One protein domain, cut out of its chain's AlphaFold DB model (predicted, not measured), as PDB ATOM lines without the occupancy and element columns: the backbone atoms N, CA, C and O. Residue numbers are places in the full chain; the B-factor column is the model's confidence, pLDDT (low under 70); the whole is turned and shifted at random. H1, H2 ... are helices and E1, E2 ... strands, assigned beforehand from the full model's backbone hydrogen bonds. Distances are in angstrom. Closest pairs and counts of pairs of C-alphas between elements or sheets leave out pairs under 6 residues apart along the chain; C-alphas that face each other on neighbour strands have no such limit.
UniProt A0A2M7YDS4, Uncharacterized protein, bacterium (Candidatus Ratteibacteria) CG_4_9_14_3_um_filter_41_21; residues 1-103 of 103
ATOM      1  N   MET A   1     130.864 210.263 190.466       64.94
ATOM      2  CA  MET A   1     130.859 210.719 191.872       64.94
ATOM      3  C   MET A   1     131.268 212.177 192.083       64.94
ATOM      4  O   MET A   1     130.421 212.929 192.534       64.94
ATOM      5  N   MET A   2     132.493 212.640 191.778       77.69
ATOM      6  CA  MET A   2     132.870 214.040 192.104       77.69
ATOM      7  C   MET A   2     132.147 215.099 191.241       77.69
ATOM      8  O   MET A   2     131.760 216.148 191.744       77.69
ATOM      9  N   ILE A   3     131.899 214.798 189.959       81.50
ATOM     10  CA  ILE A   3     131.233 215.709 189.007       81.50
ATOM     11  C   ILE A   3     129.731 215.867 189.312       81.50
ATOM     12  O   ILE A   3     129.199 216.970 189.224       81.50
ATOM     13  N   GLU A   4     129.049 214.801 189.738       82.88
ATOM     14  CA  GLU A   4     127.599 214.815 190.017       82.88
ATOM     15  C   GLU A   4     127.245 215.717 191.208       82.88
ATOM     16  O   GLU A   4     126.264 216.459 191.159       82.88
ATOM     17  N   ASN A   5     128.095 215.741 192.239       85.94
ATOM     18  CA  ASN A   5     127.921 216.622 193.396       85.94
ATOM     19  C   ASN A   5     128.105 218.102 193.029       85.94
ATOM     20  O   ASN A   5     127.367 218.955 193.517       85.94
ATOM     21  N   ILE A   6     129.056 218.415 192.142       91.00
ATOM     22  CA  ILE A   6     129.315 219.793 191.696       91.00
ATOM     23  C   ILE A   6     128.125 220.326 190.896       91.00
ATOM     24  O   ILE A   6     127.660 221.436 191.151       91.00
ATOM     25  N   VAL A   7     127.587 219.522 189.973       91.00
ATOM     26  CA  VAL A   7     126.396 219.897 189.197       91.00
ATOM     27  C   VAL A   7     125.198 220.116 190.125       91.00
ATOM     28  O   VAL A   7     124.507 221.124 189.992       91.00
ATOM     29  N   GLY A   8     124.993 219.240 191.116       87.19
ATOM     30  CA  GLY A   8     123.924 219.392 192.107       87.19
ATOM     31  C   GLY A   8     124.021 220.690 192.917       87.19
ATOM     32  O   GLY A   8     123.021 221.388 193.085       87.19
ATOM     33  N   VAL A   9     125.225 221.065 193.361       89.12
ATOM     34  CA  VAL A   9     125.450 222.318 194.099       89.12
ATOM     35  C   VAL A   9     125.200 223.537 193.213       89.12
ATOM     36  O   VAL A   9     124.509 224.459 193.641       89.12
ATOM     37  N   ILE A  10     125.696 223.547 191.973       90.06
ATOM     38  CA  ILE A  10     125.509 224.676 191.047       90.06
ATOM     39  C   ILE A  10     124.025 224.878 190.728       90.06
ATOM     40  O   ILE A  10     123.520 225.998 190.825       90.06
ATOM     41  N   VAL A  11     123.307 223.799 190.402       89.12
ATOM     42  CA  VAL A  11     121.860 223.851 190.143       89.12
ATOM     43  C   VAL A  11     121.115 224.338 191.386       89.12
ATOM     44  O   VAL A  11     120.254 225.211 191.277       89.12
ATOM     45  N   GLY A  12     121.491 223.851 192.572       84.75
ATOM     46  CA  GLY A  12     120.942 224.313 193.843       84.75
ATOM     47  C   GLY A  12     121.151 225.812 194.067       84.75
ATOM     48  O   GLY A  12     120.200 226.519 194.389       84.75
ATOM     49  N   VAL A  13     122.360 226.327 193.842       86.44
ATOM     50  CA  VAL A  13     122.689 227.750 194.036       86.44
ATOM     51  C   VAL A  13     121.937 228.643 193.051       86.44
ATOM     52  O   VAL A  13     121.402 229.673 193.457       86.44
ATOM     53  N   ILE A  14     121.846 228.259 191.775       86.69
ATOM     54  CA  ILE A  14     121.110 229.032 190.763       86.69
ATOM     55  C   ILE A  14     119.614 229.055 191.094       86.69
ATOM     56  O   ILE A  14     118.979 230.111 191.046       86.69
ATOM     57  N   PHE A  15     119.059 227.906 191.481       85.38
ATOM     58  CA  PHE A  15     117.651 227.778 191.840       85.38
ATOM     59  C   PHE A  15     117.306 228.596 193.092       85.38
ATOM     60  O   PHE A  15     116.394 229.425 193.064       85.38
ATOM     61  N   TRP A  16     118.080 228.439 194.172       79.94
ATOM     62  CA  TRP A  16     117.890 229.209 195.402       79.94
ATOM     63  C   TRP A  16     118.165 230.700 195.201       79.94
ATOM     64  O   TRP A  16     117.408 231.519 195.715       79.94
ATOM     65  N   GLY A  17     119.166 231.079 194.403       81.31
ATOM     66  CA  GLY A  17     119.440 232.475 194.057       81.31
ATOM     67  C   GLY A  17     118.272 233.136 193.319       81.31
ATOM     68  O   GLY A  17     117.859 234.243 193.669       81.31
ATOM     69  N   GLY A  18     117.671 232.426 192.359       82.12
ATOM     70  CA  GLY A  18     116.475 232.880 191.647       82.12
ATOM     71  C   GLY A  18     115.258 233.037 192.560       82.12
ATOM     72  O   GLY A  18     114.528 234.019 192.449       82.12
ATOM     73  N   ILE A  19     115.061 232.121 193.508       83.38
ATOM     74  CA  ILE A  19     113.956 232.174 194.477       83.38
ATOM     75  C   ILE A  19     114.152 233.312 195.485       83.38
ATOM     76  O   ILE A  19     113.235 234.108 195.700       83.38
ATOM     77  N   ILE A  20     115.343 233.415 196.079       82.31
ATOM     78  CA  ILE A  20     115.669 234.390 197.130       82.31
ATOM     79  C   ILE A  20     115.596 235.822 196.597       82.31
ATOM     80  O   ILE A  20     115.148 236.712 197.315       82.31
ATOM     81  N   VAL A  21     115.995 236.064 195.347       84.50
ATOM     82  CA  VAL A  21     115.959 237.412 194.756       84.50
ATOM     83  C   VAL A  21     114.651 237.662 194.004       84.50
ATOM     84  O   VAL A  21     114.042 238.727 194.136       84.50
ATOM     85  N   GLY A  22     114.182 236.678 193.238       86.94
ATOM     86  CA  GLY A  22     113.036 236.819 192.345       86.94
ATOM     87  C   GLY A  22     111.714 237.002 193.080       86.94
ATOM     88  O   GLY A  22     110.924 237.866 192.696       86.94
ATOM     89  N   ILE A  23     111.472 236.253 194.163       86.50
ATOM     90  CA  ILE A  23     110.196 236.325 194.892       86.50
ATOM     91  C   ILE A  23     110.035 237.668 195.617       86.50
ATOM     92  O   ILE A  23     109.009 238.325 195.407       86.50
ATOM     93  N   PRO A  24     111.008 238.158 196.412       85.50
ATOM     94  CA  PRO A  24     110.892 239.477 197.027       85.50
ATOM     95  C   PRO A  24     110.771 240.604 196.002       85.50
ATOM     96  O   PRO A  24     109.981 241.534 196.200       85.50
ATOM     97  N   TRP A  25     111.497 240.510 194.882       88.81
ATOM     98  CA  TRP A  25     111.382 241.476 193.795       88.81
ATOM     99  C   TRP A  25     109.968 241.488 193.202       88.81
ATOM    100  O   TRP A  25     109.331 242.549 193.165       88.81
ATOM    101  N   LEU A  26     109.435 240.318 192.837       88.69
ATOM    102  CA  LEU A  26     108.087 240.163 192.292       88.69
ATOM    103  C   LEU A  26     107.030 240.702 193.261       88.69
ATOM    104  O   LEU A  26     106.181 241.506 192.870       88.69
ATOM    105  N   MET A  27     107.115 240.338 194.540       85.81
ATOM    106  CA  MET A  27     106.177 240.795 195.567       85.81
ATOM    107  C   MET A  27     106.226 242.312 195.748       85.81
ATOM    108  O   MET A  27     105.179 242.962 195.816       85.81
ATOM    109  N   SER A  28     107.420 242.913 195.744       87.06
ATOM    110  CA  SER A  28     107.562 244.371 195.814       87.06
ATOM    111  C   SER A  28     106.881 245.072 194.631       87.06
ATOM    112  O   SER A  28     106.284 246.142 194.788       87.06
ATOM    113  N   HIS A  29     106.925 244.454 193.450       89.38
ATOM    114  CA  HIS A  29     106.329 244.984 192.236       89.38
ATOM    115  C   HIS A  29     104.799 244.839 192.240       89.38
ATOM    116  O   HIS A  29     104.087 245.799 191.928       89.38
ATOM    117  N   LEU A  30     104.278 243.685 192.671       88.25
ATOM    118  CA  LEU A  30     102.839 243.455 192.834       88.25
ATOM    119  C   LEU A  30     102.229 244.423 193.856       88.25
ATOM    120  O   LEU A  30     101.214 245.056 193.568       88.25
ATOM    121  N   GLN A  31     102.896 244.629 194.995       86.38
ATOM    122  CA  GLN A  31     102.473 245.589 196.020       86.38
ATOM    123  C   GLN A  31     102.466 247.029 195.485       86.38
ATOM    124  O   GLN A  31     101.508 247.770 195.702       86.38
ATOM    125  N   LYS A  32     103.490 247.443 194.724       88.12
ATOM    126  CA  LYS A  32     103.508 248.765 194.067       88.12
ATOM    127  C   LYS A  32     102.334 248.941 193.096       88.12
ATOM    128  O   LYS A  32     101.694 249.992 193.120       88.12
ATOM    129  N   LYS A  33     102.024 247.927 192.280       89.75
ATOM    130  CA  LYS A  33     100.874 247.958 191.359       89.75
ATOM    131  C   LYS A  33      99.540 248.031 192.108       89.75
ATOM    132  O   LYS A  33      98.708 248.863 191.758       89.75
ATOM    133  N   ALA A  34      99.352 247.216 193.146       86.38
ATOM    134  CA  ALA A  34      98.143 247.223 193.971       86.38
ATOM    135  C   ALA A  34      97.923 248.587 194.646       86.38
ATOM    136  O   ALA A  34      96.831 249.142 194.572       86.38
ATOM    137  N   ARG A  35      98.985 249.183 195.203       86.19
ATOM    138  CA  ARG A  35      98.955 250.539 195.775       86.19
ATOM    139  C   ARG A  35      98.544 251.591 194.756       86.19
ATOM    140  O   ARG A  35      97.726 252.441 195.073       86.19
ATOM    141  N   LYS A  36      99.100 251.550 193.541       89.06
ATOM    142  CA  LYS A  36      98.738 252.519 192.499       89.06
ATOM    143  C   LYS A  36      97.246 252.433 192.163       89.06
ATOM    144  O   LYS A  36      96.585 253.460 192.136       89.06
ATOM    145  N   ARG A  37      96.710 251.214 192.028       87.88
ATOM    146  CA  ARG A  37      95.273 250.985 191.802       87.88
ATOM    147  C   ARG A  37      94.413 251.506 192.956       87.88
ATOM    148  O   ARG A  37      93.418 252.169 192.711       87.88
ATOM    149  N   ALA A  38      94.806 251.252 194.206       84.50
ATOM    150  CA  ALA A  38      94.088 251.761 195.378       84.50
ATOM    151  C   ALA A  38      94.167 253.297 195.506       84.50
ATOM    152  O   ALA A  38      93.242 253.922 196.004       84.50
ATOM    153  N   ALA A  39      95.254 253.921 195.038       86.69
ATOM    154  CA  ALA A  39      95.421 255.377 195.052       86.69
ATOM    155  C   ALA A  39      94.597 256.091 193.969       86.69
ATOM    156  O   ALA A  39      94.341 257.289 194.082       86.69
ATOM    157  N   GLU A  40      94.230 255.373 192.905       87.56
ATOM    158  CA  GLU A  40      93.398 255.882 191.813       87.56
ATOM    159  C   GLU A  40      91.901 255.813 192.137       87.56
ATOM    160  O   GLU A  40      91.143 256.621 191.609       87.56
ATOM    161  N   LYS A  41      91.478 254.910 193.033       86.44
ATOM    162  CA  LYS A  41      90.086 254.829 193.489       86.44
ATOM    163  C   LYS A  41      89.742 256.014 194.381       86.44
ATOM    164  O   LYS A  41      90.451 256.296 195.345       86.44
ATOM    165  N   GLU A  42      88.643 256.692 194.078       86.69
ATOM    166  CA  GLU A  42      88.127 257.738 194.953       86.69
ATOM    167  C   GLU A  42      87.563 257.132 196.238       86.69
ATOM    168  O   GLU A  42      86.923 256.083 196.231       86.69
ATOM    169  N   ILE A  43      87.803 257.811 197.356       87.00
ATOM    170  CA  ILE A  43      87.218 257.464 198.647       87.00
ATOM    171  C   ILE A  43      86.322 258.595 199.129       87.00
ATOM    172  O   ILE A  43      86.604 259.775 198.904       87.00
ATOM    173  N   ILE A  44      85.274 258.229 199.859       84.50
ATOM    174  CA  ILE A  44      84.476 259.163 200.646       84.50
ATOM    175  C   ILE A  44      84.883 258.977 202.104       84.50
ATOM    176  O   ILE A  44      84.909 257.863 202.630       84.50
ATOM    177  N   CYS A  45      85.263 260.070 202.757       85.88
ATOM    178  CA  CYS A  45      85.620 260.031 204.164       85.88
ATOM    179  C   CYS A  45      84.391 259.649 205.011       85.88
ATOM    180  O   CYS A  45      83.366 260.318 204.895       85.88
ATOM    181  N   PRO A  46      84.487 258.643 205.903       83.50
ATOM    182  CA  PRO A  46      83.363 258.237 206.749       83.50
ATOM    183  C   PRO A  46      83.029 259.254 207.850       83.50
ATOM    184  O   PRO A  46      82.013 259.113 208.521       83.50
ATOM    185  N   ASN A  47      83.884 260.257 208.077       86.94
ATOM    186  CA  ASN A  47      83.626 261.305 209.057       86.94
ATOM    187  C   ASN A  47      82.611 262.319 208.489       86.94
ATOM    188  O   ASN A  47      82.973 263.038 207.545       86.94
ATOM    189  N   PRO A  48      81.409 262.454 209.081       84.94
ATOM    190  CA  PRO A  48      80.388 263.392 208.608       84.94
ATOM    191  C   PRO A  48      80.865 264.850 208.635       84.94
ATOM    192  O   PRO A  48      80.468 265.639 207.786       84.94
ATOM    193  N   ASN A  49      81.794 265.197 209.533       90.38
ATOM    194  CA  ASN A  49      82.332 266.555 209.640       90.38
ATOM    195  C   ASN A  49      83.424 266.869 208.601       90.38
ATOM    196  O   ASN A  49      83.818 268.021 208.450       90.38
ATOM    197  N   CYS A  50      83.973 265.860 207.910       88.19
ATOM    198  CA  CYS A  50      85.080 266.062 206.971       88.19
ATOM    199  C   CYS A  50      84.608 266.254 205.525       88.19
ATOM    200  O   CYS A  50      85.226 267.029 204.790       88.19
ATOM    201  N   GLY A  51      83.601 265.486 205.090       85.06
ATOM    202  CA  GLY A  51      83.028 265.564 203.738       85.06
ATOM    203  C   GLY A  51      84.022 265.375 202.580       85.06
ATOM    204  O   GLY A  51      83.751 265.790 201.458       85.06
ATOM    205  N   TYR A  52      85.210 264.810 202.826       87.25
ATOM    206  CA  TYR A  52      86.243 264.693 201.796       87.25
ATOM    207  C   TYR A  52      85.900 263.585 200.797       87.25
ATOM    208  O   TYR A  52      85.777 262.427 201.199       87.25
ATOM    209  N   LYS A  53      85.824 263.944 199.510       87.50
ATOM    210  CA  LYS A  53      85.723 263.028 198.370       87.50
ATOM    211  C   LYS A  53      86.920 263.244 197.447       87.50
ATOM    212  O   LYS A  53      87.193 264.378 197.054       87.50
ATOM    213  N   GLY A  54      87.662 262.182 197.153       89.00
ATOM    214  CA  GLY A  54      88.813 262.252 196.253       89.00
ATOM    215  C   GLY A  54      89.855 261.172 196.520       89.00
ATOM    216  O   GLY A  54      89.563 260.137 197.119       89.00
ATOM    217  N   LYS A  55      91.088 261.420 196.069       89.69
ATOM    218  CA  LYS A  55      92.172 260.430 196.125       89.69
ATOM    219  C   LYS A  55      92.615 260.147 197.571       89.69
ATOM    220  O   LYS A  55      92.914 261.086 198.316       89.69
ATOM    221  N   PRO A  56      92.709 258.872 197.981       90.06
ATOM    222  CA  PRO A  56      93.176 258.506 199.307       90.06
ATOM    223  C   PRO A  56      94.675 258.736 199.494       90.06
ATOM    224  O   PRO A  56      95.469 258.680 198.554       90.06
ATOM    225  N   LYS A  57      95.093 258.868 200.756       90.25
ATOM    226  CA  LYS A  57      96.503 258.786 201.147       90.25
ATOM    227  C   LYS A  57      96.814 257.370 201.631       90.25
ATOM    228  O   LYS A  57      96.313 256.941 202.666       90.25
ATOM    229  N   ILE A  58      97.669 256.644 200.912       89.81
ATOM    230  CA  ILE A  58      98.076 255.286 201.305       89.81
ATOM    231  C   ILE A  58      99.257 255.354 202.273       89.81
ATOM    232  O   ILE A  58     100.326 255.869 201.936       89.81
ATOM    233  N   LYS A  59      99.092 254.777 203.466       89.44
ATOM    234  CA  LYS A  59     100.182 254.554 204.417       89.44
ATOM    235  C   LYS A  59     100.770 253.166 204.186       89.44
ATOM    236  O   LYS A  59     100.110 252.156 204.425       89.44
ATOM    237  N   LYS A  60     102.024 253.139 203.727       88.12
ATOM    238  CA  LYS A  60     102.793 251.905 203.530       88.12
ATOM    239  C   LYS A  60     103.072 251.264 204.887       88.12
ATOM    240  O   LYS A  60     103.774 251.855 205.704       88.12
ATOM    241  N   CYS A  61     102.530 250.073 205.107       87.44
ATOM    242  CA  CYS A  61     102.814 249.258 206.289       87.44
ATOM    243  C   CYS A  61     103.725 248.078 205.939       87.44
ATOM    244  O   CYS A  61     104.530 247.660 206.763       87.44
ATOM    245  N   PHE A  62     103.649 247.585 204.699       88.06
ATOM    246  CA  PHE A  62     104.488 246.481 204.250       88.06
ATOM    247  C   PHE A  62     105.956 246.906 204.076       88.06
ATOM    248  O   PHE A  62     106.268 247.749 203.224       88.06
ATOM    249  N   SER A  63     106.846 246.273 204.844       90.12
ATOM    250  CA  SER A  63     108.305 246.338 204.692       90.12
ATOM    251  C   SER A  63     108.839 245.104 203.959       90.12
ATOM    252  O   SER A  63     108.689 243.981 204.442       90.12
ATOM    253  N   VAL A  64     109.485 245.326 202.807       88.62
ATOM    254  CA  VAL A  64     110.108 244.270 201.980       88.62
ATOM    255  C   VAL A  64     111.283 243.624 202.715       88.62
ATOM    256  O   VAL A  64     111.454 242.415 202.639       88.62
ATOM    257  N   THR A  65     112.063 244.403 203.463       89.94
ATOM    258  CA  THR A  65     113.221 243.894 204.213       89.94
ATOM    259  C   THR A  65     112.799 242.868 205.257       89.94
ATOM    260  O   THR A  65     113.386 241.796 205.338       89.94
ATOM    261  N   VAL A  66     111.735 243.170 206.007       91.44
ATOM    262  CA  VAL A  66     111.166 242.247 206.997       91.44
ATOM    263  C   VAL A  66     110.699 240.970 206.298       91.44
ATOM    264  O   VAL A  66     111.073 239.882 206.715       91.44
ATOM    265  N   PHE A  67     109.992 241.089 205.171       90.88
ATOM    266  CA  PHE A  67     109.589 239.927 204.376       90.88
ATOM    267  C   PHE A  67     110.778 239.055 203.938       90.88
ATOM    268  O   PHE A  67     110.694 237.841 204.080       90.88
ATOM    269  N   ILE A  68     111.883 239.643 203.465       89.50
ATOM    270  CA  ILE A  68     113.090 238.894 203.066       89.50
ATOM    271  C   ILE A  68     113.691 238.148 204.257       89.50
ATOM    272  O   ILE A  68     113.991 236.964 204.142       89.50
ATOM    273  N   ILE A  69     113.836 238.813 205.407       90.69
ATOM    274  CA  ILE A  69     114.374 238.188 206.623       90.69
ATOM    275  C   ILE A  69     113.498 237.002 207.035       90.69
ATOM    276  O   ILE A  69     114.007 235.908 207.265       90.69
ATOM    277  N   LEU A  70     112.176 237.193 207.072       92.25
ATOM    278  CA  LEU A  70     111.239 236.117 207.376       92.25
ATOM    279  C   LEU A  70     111.305 234.983 206.348       92.25
ATOM    280  O   LEU A  70     111.253 233.827 206.744       92.25
ATOM    281  N   TRP A  71     111.466 235.295 205.060       87.69
ATOM    282  CA  TRP A  71     111.574 234.307 203.984       87.69
ATOM    283  C   TRP A  71     112.815 233.422 204.128       87.69
ATOM    284  O   TRP A  71     112.742 232.222 203.876       87.69
ATOM    285  N   LEU A  72     113.935 233.997 204.578       86.00
ATOM    286  CA  LEU A  72     115.164 233.254 204.877       86.00
ATOM    287  C   LEU A  72     115.021 232.359 206.117       86.00
ATOM    288  O   LEU A  72     115.624 231.293 206.165       86.00
ATOM    289  N   LEU A  73     114.211 232.769 207.099       89.62
ATOM    290  CA  LEU A  73     113.888 231.949 208.274       89.62
ATOM    291  C   LEU A  73     112.869 230.842 207.959       89.62
ATOM    292  O   LEU A  73     112.806 229.839 208.666       89.62
ATOM    293  N   GLY A  74     112.071 231.014 206.903       87.31
ATOM    294  CA  GLY A  74     111.158 230.003 206.393       87.31
ATOM    295  C   GLY A  74     109.964 230.588 205.640       87.31
ATOM    296  O   GLY A  74     109.563 231.739 205.806       87.31
ATOM    297  N   ILE A  75     109.321 229.746 204.835       86.62
ATOM    298  CA  ILE A  75     108.182 230.148 203.996       86.62
ATOM    299  C   ILE A  75     106.947 230.505 204.842       86.62
ATOM    300  O   ILE A  75     106.250 231.480 204.556       86.62
ATOM    301  N   PHE A  76     106.682 229.743 205.907       90.38
ATOM    302  CA  PHE A  76     105.498 229.919 206.752       90.38
ATOM    303  C   PHE A  76     105.406 231.302 207.430       90.38
ATOM    304  O   PHE A  76     104.396 231.987 207.243       90.38
ATOM    305  N   PRO A  77     106.424 231.776 208.174       90.50
ATOM    306  CA  PRO A  77     106.321 233.064 208.852       90.50
ATOM    307  C   PRO A  77     106.310 234.231 207.839       90.50
ATOM    308  O   PRO A  77     105.646 235.244 208.069       90.50
ATOM    309  N   ALA A  78     106.932 234.067 206.665       88.75
ATOM    310  CA  ALA A  78     106.862 235.050 205.585       88.75
ATOM    311  C   ALA A  78     105.453 235.182 204.975       88.75
ATOM    312  O   ALA A  78     104.991 236.297 204.726       88.75
ATOM    313  N   LEU A  79     104.742 234.065 204.782       88.44
ATOM    314  CA  LEU A  79     103.341 234.058 204.341       88.44
ATOM    315  C   LEU A  79     102.426 234.771 205.340       88.44
ATOM    316  O   LEU A  79     101.629 235.620 204.937       88.44
ATOM    317  N   LEU A  80     102.578 234.482 206.637       92.69
ATOM    318  CA  LEU A  80     101.808 235.158 207.686       92.69
ATOM    319  C   LEU A  80     102.002 236.674 207.632       92.69
ATOM    320  O   LEU A  80     101.030 237.425 207.684       92.69
ATOM    321  N   TYR A  81     103.239 237.133 207.455       91.31
ATOM    322  CA  TYR A  81     103.535 238.557 207.350       91.31
ATOM    323  C   TYR A  81     102.827 239.223 206.158       91.31
ATOM    324  O   TYR A  81     102.249 240.299 206.316       91.31
ATOM    325  N   VAL A  82     102.796 238.578 204.986       87.19
ATOM    326  CA  VAL A  82     102.098 239.103 203.795       87.19
ATOM    327  C   VAL A  82     100.582 239.183 204.003       87.19
ATOM    328  O   VAL A  82      99.947 240.121 203.524       87.19
ATOM    329  N   ILE A  83      99.989 238.216 204.708       87.62
ATOM    330  CA  ILE A  83      98.537 238.162 204.934       87.62
ATOM    331  C   ILE A  83      98.103 239.198 205.979       87.62
ATOM    332  O   ILE A  83      97.080 239.870 205.798       87.62
ATOM    333  N   LEU A  84      98.880 239.327 207.060       89.25
ATOM    334  CA  LEU A  84      98.559 240.168 208.213       89.25
ATOM    335  C   LEU A  84      98.894 241.646 207.982       89.25
ATOM    336  O   LEU A  84      98.159 242.525 208.437       89.25
ATOM    337  N   VAL A  85      99.983 241.949 207.273       89.25
ATOM    338  CA  VAL A  85     100.427 243.331 207.065       89.25
ATOM    339  C   VAL A  85      99.843 243.883 205.772       89.25
ATOM    340  O   VAL A  85     100.392 243.715 204.685       89.25
ATOM    341  N   ARG A  86      98.727 244.603 205.909       82.50
ATOM    342  CA  ARG A  86      98.087 245.343 204.814       82.50
ATOM    343  C   ARG A  86      98.334 246.840 204.939       82.50
ATOM    344  O   ARG A  86      98.421 247.385 206.041       82.50
ATOM    345  N   ASP A  87      98.443 247.509 203.797       87.06
ATOM    346  CA  ASP A  87      98.531 248.965 203.764       87.06
ATOM    347  C   ASP A  87      97.213 249.600 204.206       87.06
ATOM    348  O   ASP A  87      96.131 249.062 203.969       87.06
ATOM    349  N   LYS A  88      97.313 250.765 204.848       86.94
ATOM    350  CA  LYS A  88      96.146 251.487 205.359       86.94
ATOM    351  C   LYS A  88      95.793 252.644 204.436       86.94
ATOM    352  O   LYS A  88      96.663 253.429 204.056       86.94
ATOM    353  N   ILE A  89      94.509 252.765 204.125       87.62
ATOM    354  CA  ILE A  89      93.948 253.858 203.335       87.62
ATOM    355  C   ILE A  89      93.467 254.938 204.302       87.62
ATOM    356  O   ILE A  89      92.577 254.703 205.116       87.62
ATOM    357  N   LEU A  90      94.083 256.115 204.241       88.88
ATOM    358  CA  LEU A  90      93.812 257.220 205.154       88.88
ATOM    359  C   LEU A  90      93.199 258.400 204.404       88.88
ATOM    360  O   LEU A  90      93.600 258.733 203.285       88.88
ATOM    361  N   CYS A  91      92.268 259.084 205.063       89.19
ATOM    362  CA  CYS A  91      91.818 260.391 204.616       89.19
ATOM    363  C   CYS A  91      92.948 261.423 204.810       89.19
ATOM    364  O   CYS A  91      93.491 261.521 205.915       89.19
ATOM    365  N   PRO A  92      93.298 262.230 203.792       87.94
ATOM    366  CA  PRO A  92      94.369 263.221 203.905       87.94
ATOM    367  C   PRO A  92      94.033 264.391 204.839       87.94
ATOM    368  O   PRO A  92      94.955 265.029 205.334       87.94
ATOM    369  N   LYS A  93      92.743 264.671 205.082       88.00
ATOM    370  CA  LYS A  93      92.297 265.773 205.949       88.00
ATOM    371  C   LYS A  93      92.220 265.373 207.423       88.00
ATOM    372  O   LYS A  93      92.830 266.020 208.260       88.00
ATOM    373  N   CYS A  94      91.472 264.314 207.741       87.44
ATOM    374  CA  CYS A  94      91.217 263.920 209.133       87.44
ATOM    375  C   CYS A  94      92.092 262.761 209.634       87.44
ATOM    376  O   CYS A  94      92.072 262.456 210.821       87.44
ATOM    377  N   GLY A  95      92.818 262.067 208.752       85.12
ATOM    378  CA  GLY A  95      93.657 260.927 209.132       85.12
ATOM    379  C   GLY A  95      92.894 259.655 209.520       85.12
ATOM    380  O   GLY A  95      93.534 258.651 209.830       85.12
ATOM    381  N   MET A  96      91.556 259.649 209.475       85.25
ATOM    382  CA  MET A  96      90.767 258.437 209.709       85.25
ATOM    383  C   MET A  96      90.968 257.418 208.587       85.25
ATOM    384  O   MET A  96      91.214 257.772 207.430       85.25
ATOM    385  N   THR A  97      90.834 256.138 208.939       82.88
ATOM    386  CA  THR A  97      90.883 255.049 207.960       82.88
ATOM    387  C   THR A  97      89.602 255.087 207.138       82.88
ATOM    388  O   THR A  97      88.510 254.939 207.687       82.88
ATOM    389  N   ALA A  98      89.726 255.340 205.839       73.50
ATOM    390  CA  ALA A  98      88.575 255.314 204.950       73.50
ATOM    391  C   ALA A  98      88.263 253.863 204.574       73.50
ATOM    392  O   ALA A  98      89.178 253.059 204.381       73.50
ATOM    393  N   ARG A  99      86.977 253.528 204.474       64.25
ATOM    394  CA  ARG A  99      86.552 252.290 203.819       64.25
ATOM    395  C   ARG A  99      86.477 252.580 202.323       64.25
ATOM    396  O   ARG A  99      85.935 253.612 201.933       64.25
ATOM    397  N   GLU A 100      87.068 251.716 201.504       61.59
ATOM    398  CA  GLU A 100      86.831 251.757 200.060       61.59
ATOM    399  C   GLU A 100      85.340 251.489 199.826       61.59
ATOM    400  O   GLU A 100      84.813 250.487 200.311       61.59
ATOM    401  N   PHE A 101      84.667 252.378 199.102       55.03
ATOM    402  CA  PHE A 101      83.384 252.051 198.495       55.03
ATOM    403  C   PHE A 101      83.716 251.410 197.147       55.03
ATOM    404  O   PHE A 101      84.218 252.070 196.241       55.03
ATOM    405  N   LEU A 102      83.569 250.089 197.076       46.38
ATOM    406  CA  LEU A 102      83.512 249.374 195.807       46.38
ATOM    407  C   LEU A 102      82.095 249.589 195.266       46.38
ATOM    408  O   LEU A 102      81.171 248.934 195.742       46.38
ATOM    409  N   GLU A 103      81.938 250.539 194.348       36.50
ATOM    410  CA  GLU A 103      80.871 250.480 193.339       36.50
ATOM    411  C   GLU A 103      81.383 249.683 192.133       36.50
ATOM    412  O   GLU A 103      82.571 249.867 191.763       36.50
TER     413      GLU A 103
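Overview. This is residues 1 to 103 of the 103 residues of an uncharacterized protein of bacterium (Candidatus Ratteibacteria) CG_4_9_14_3_um_filter_41_21 (UniProt A0A2M7YDS4). One very long helix, H1, makes the longest axis; its first part sticks out alone as an arm with residues 2 to 19, while a short helical hairpin, H2 and H3, packs through H2 on residues 20 to 28 of H1. Near the other end of H1 sits a tiny sheet of two antiparallel strands, E1 and E2, with loops at that end. The 103 printed residues hold three named helices and two named strands in the order H1, E1, H2, H3, E2, and the class is mostly helix. The whole is extended, with a radius of gyration of the C-alphas of 20.4 A and spans of 76 by 21 by 20 A.

Arrangement. H1, residues 2 to 40, touches H2, residues 64 to 73, with residues 20 to 28 alone; the closest C-alphas are those of Pro 24 and Ile 68, 6.5 A apart. They run opposite ways at a shallow tilt of 34 degrees, only just short of steep. H2 and H3, residues 75 to 84, form a helical hairpin and touch; their closest C-alphas, those of Leu 70 and Ala 78, are 4.8 A apart. H1 and H3 are apart. E1, residues 57 to 59, and E2, residues 88 to 90, are antiparallel at 146 degrees, with N 57 and O 90 at 2.9 A and N 59 and O 88 at 2.8 A, within hydrogen-bond range. The closest C-alphas of H1 and E1 are those of Ala 39 and Ile 58, 6.8 A apart. Every O i to N i+4 pair is within hydrogen-bond range in H2 and H3, and 33 of 35 are in H1.

Along the chain. H1 runs 57.5 A from C-alpha 2 at (132.870, 214.040, 192.104) to C-alpha 40 at (93.398, 255.882, 191.813). H2 measures 14.3 A and H3 14.5 A. E1 measures 6.5 A, and E2 6.2 A, ending at C-alpha 90 at (93.812, 257.220, 205.154).

Size, cuts and confidence. The C-alphas of Met 1 and Asn 49, the two farthest apart, are 76.1 A from each other. The printed part has no cut. The link from H1 to E1 is long, with 16 residues. Residue 1 and residues 99 to 103 have pLDDT under 70.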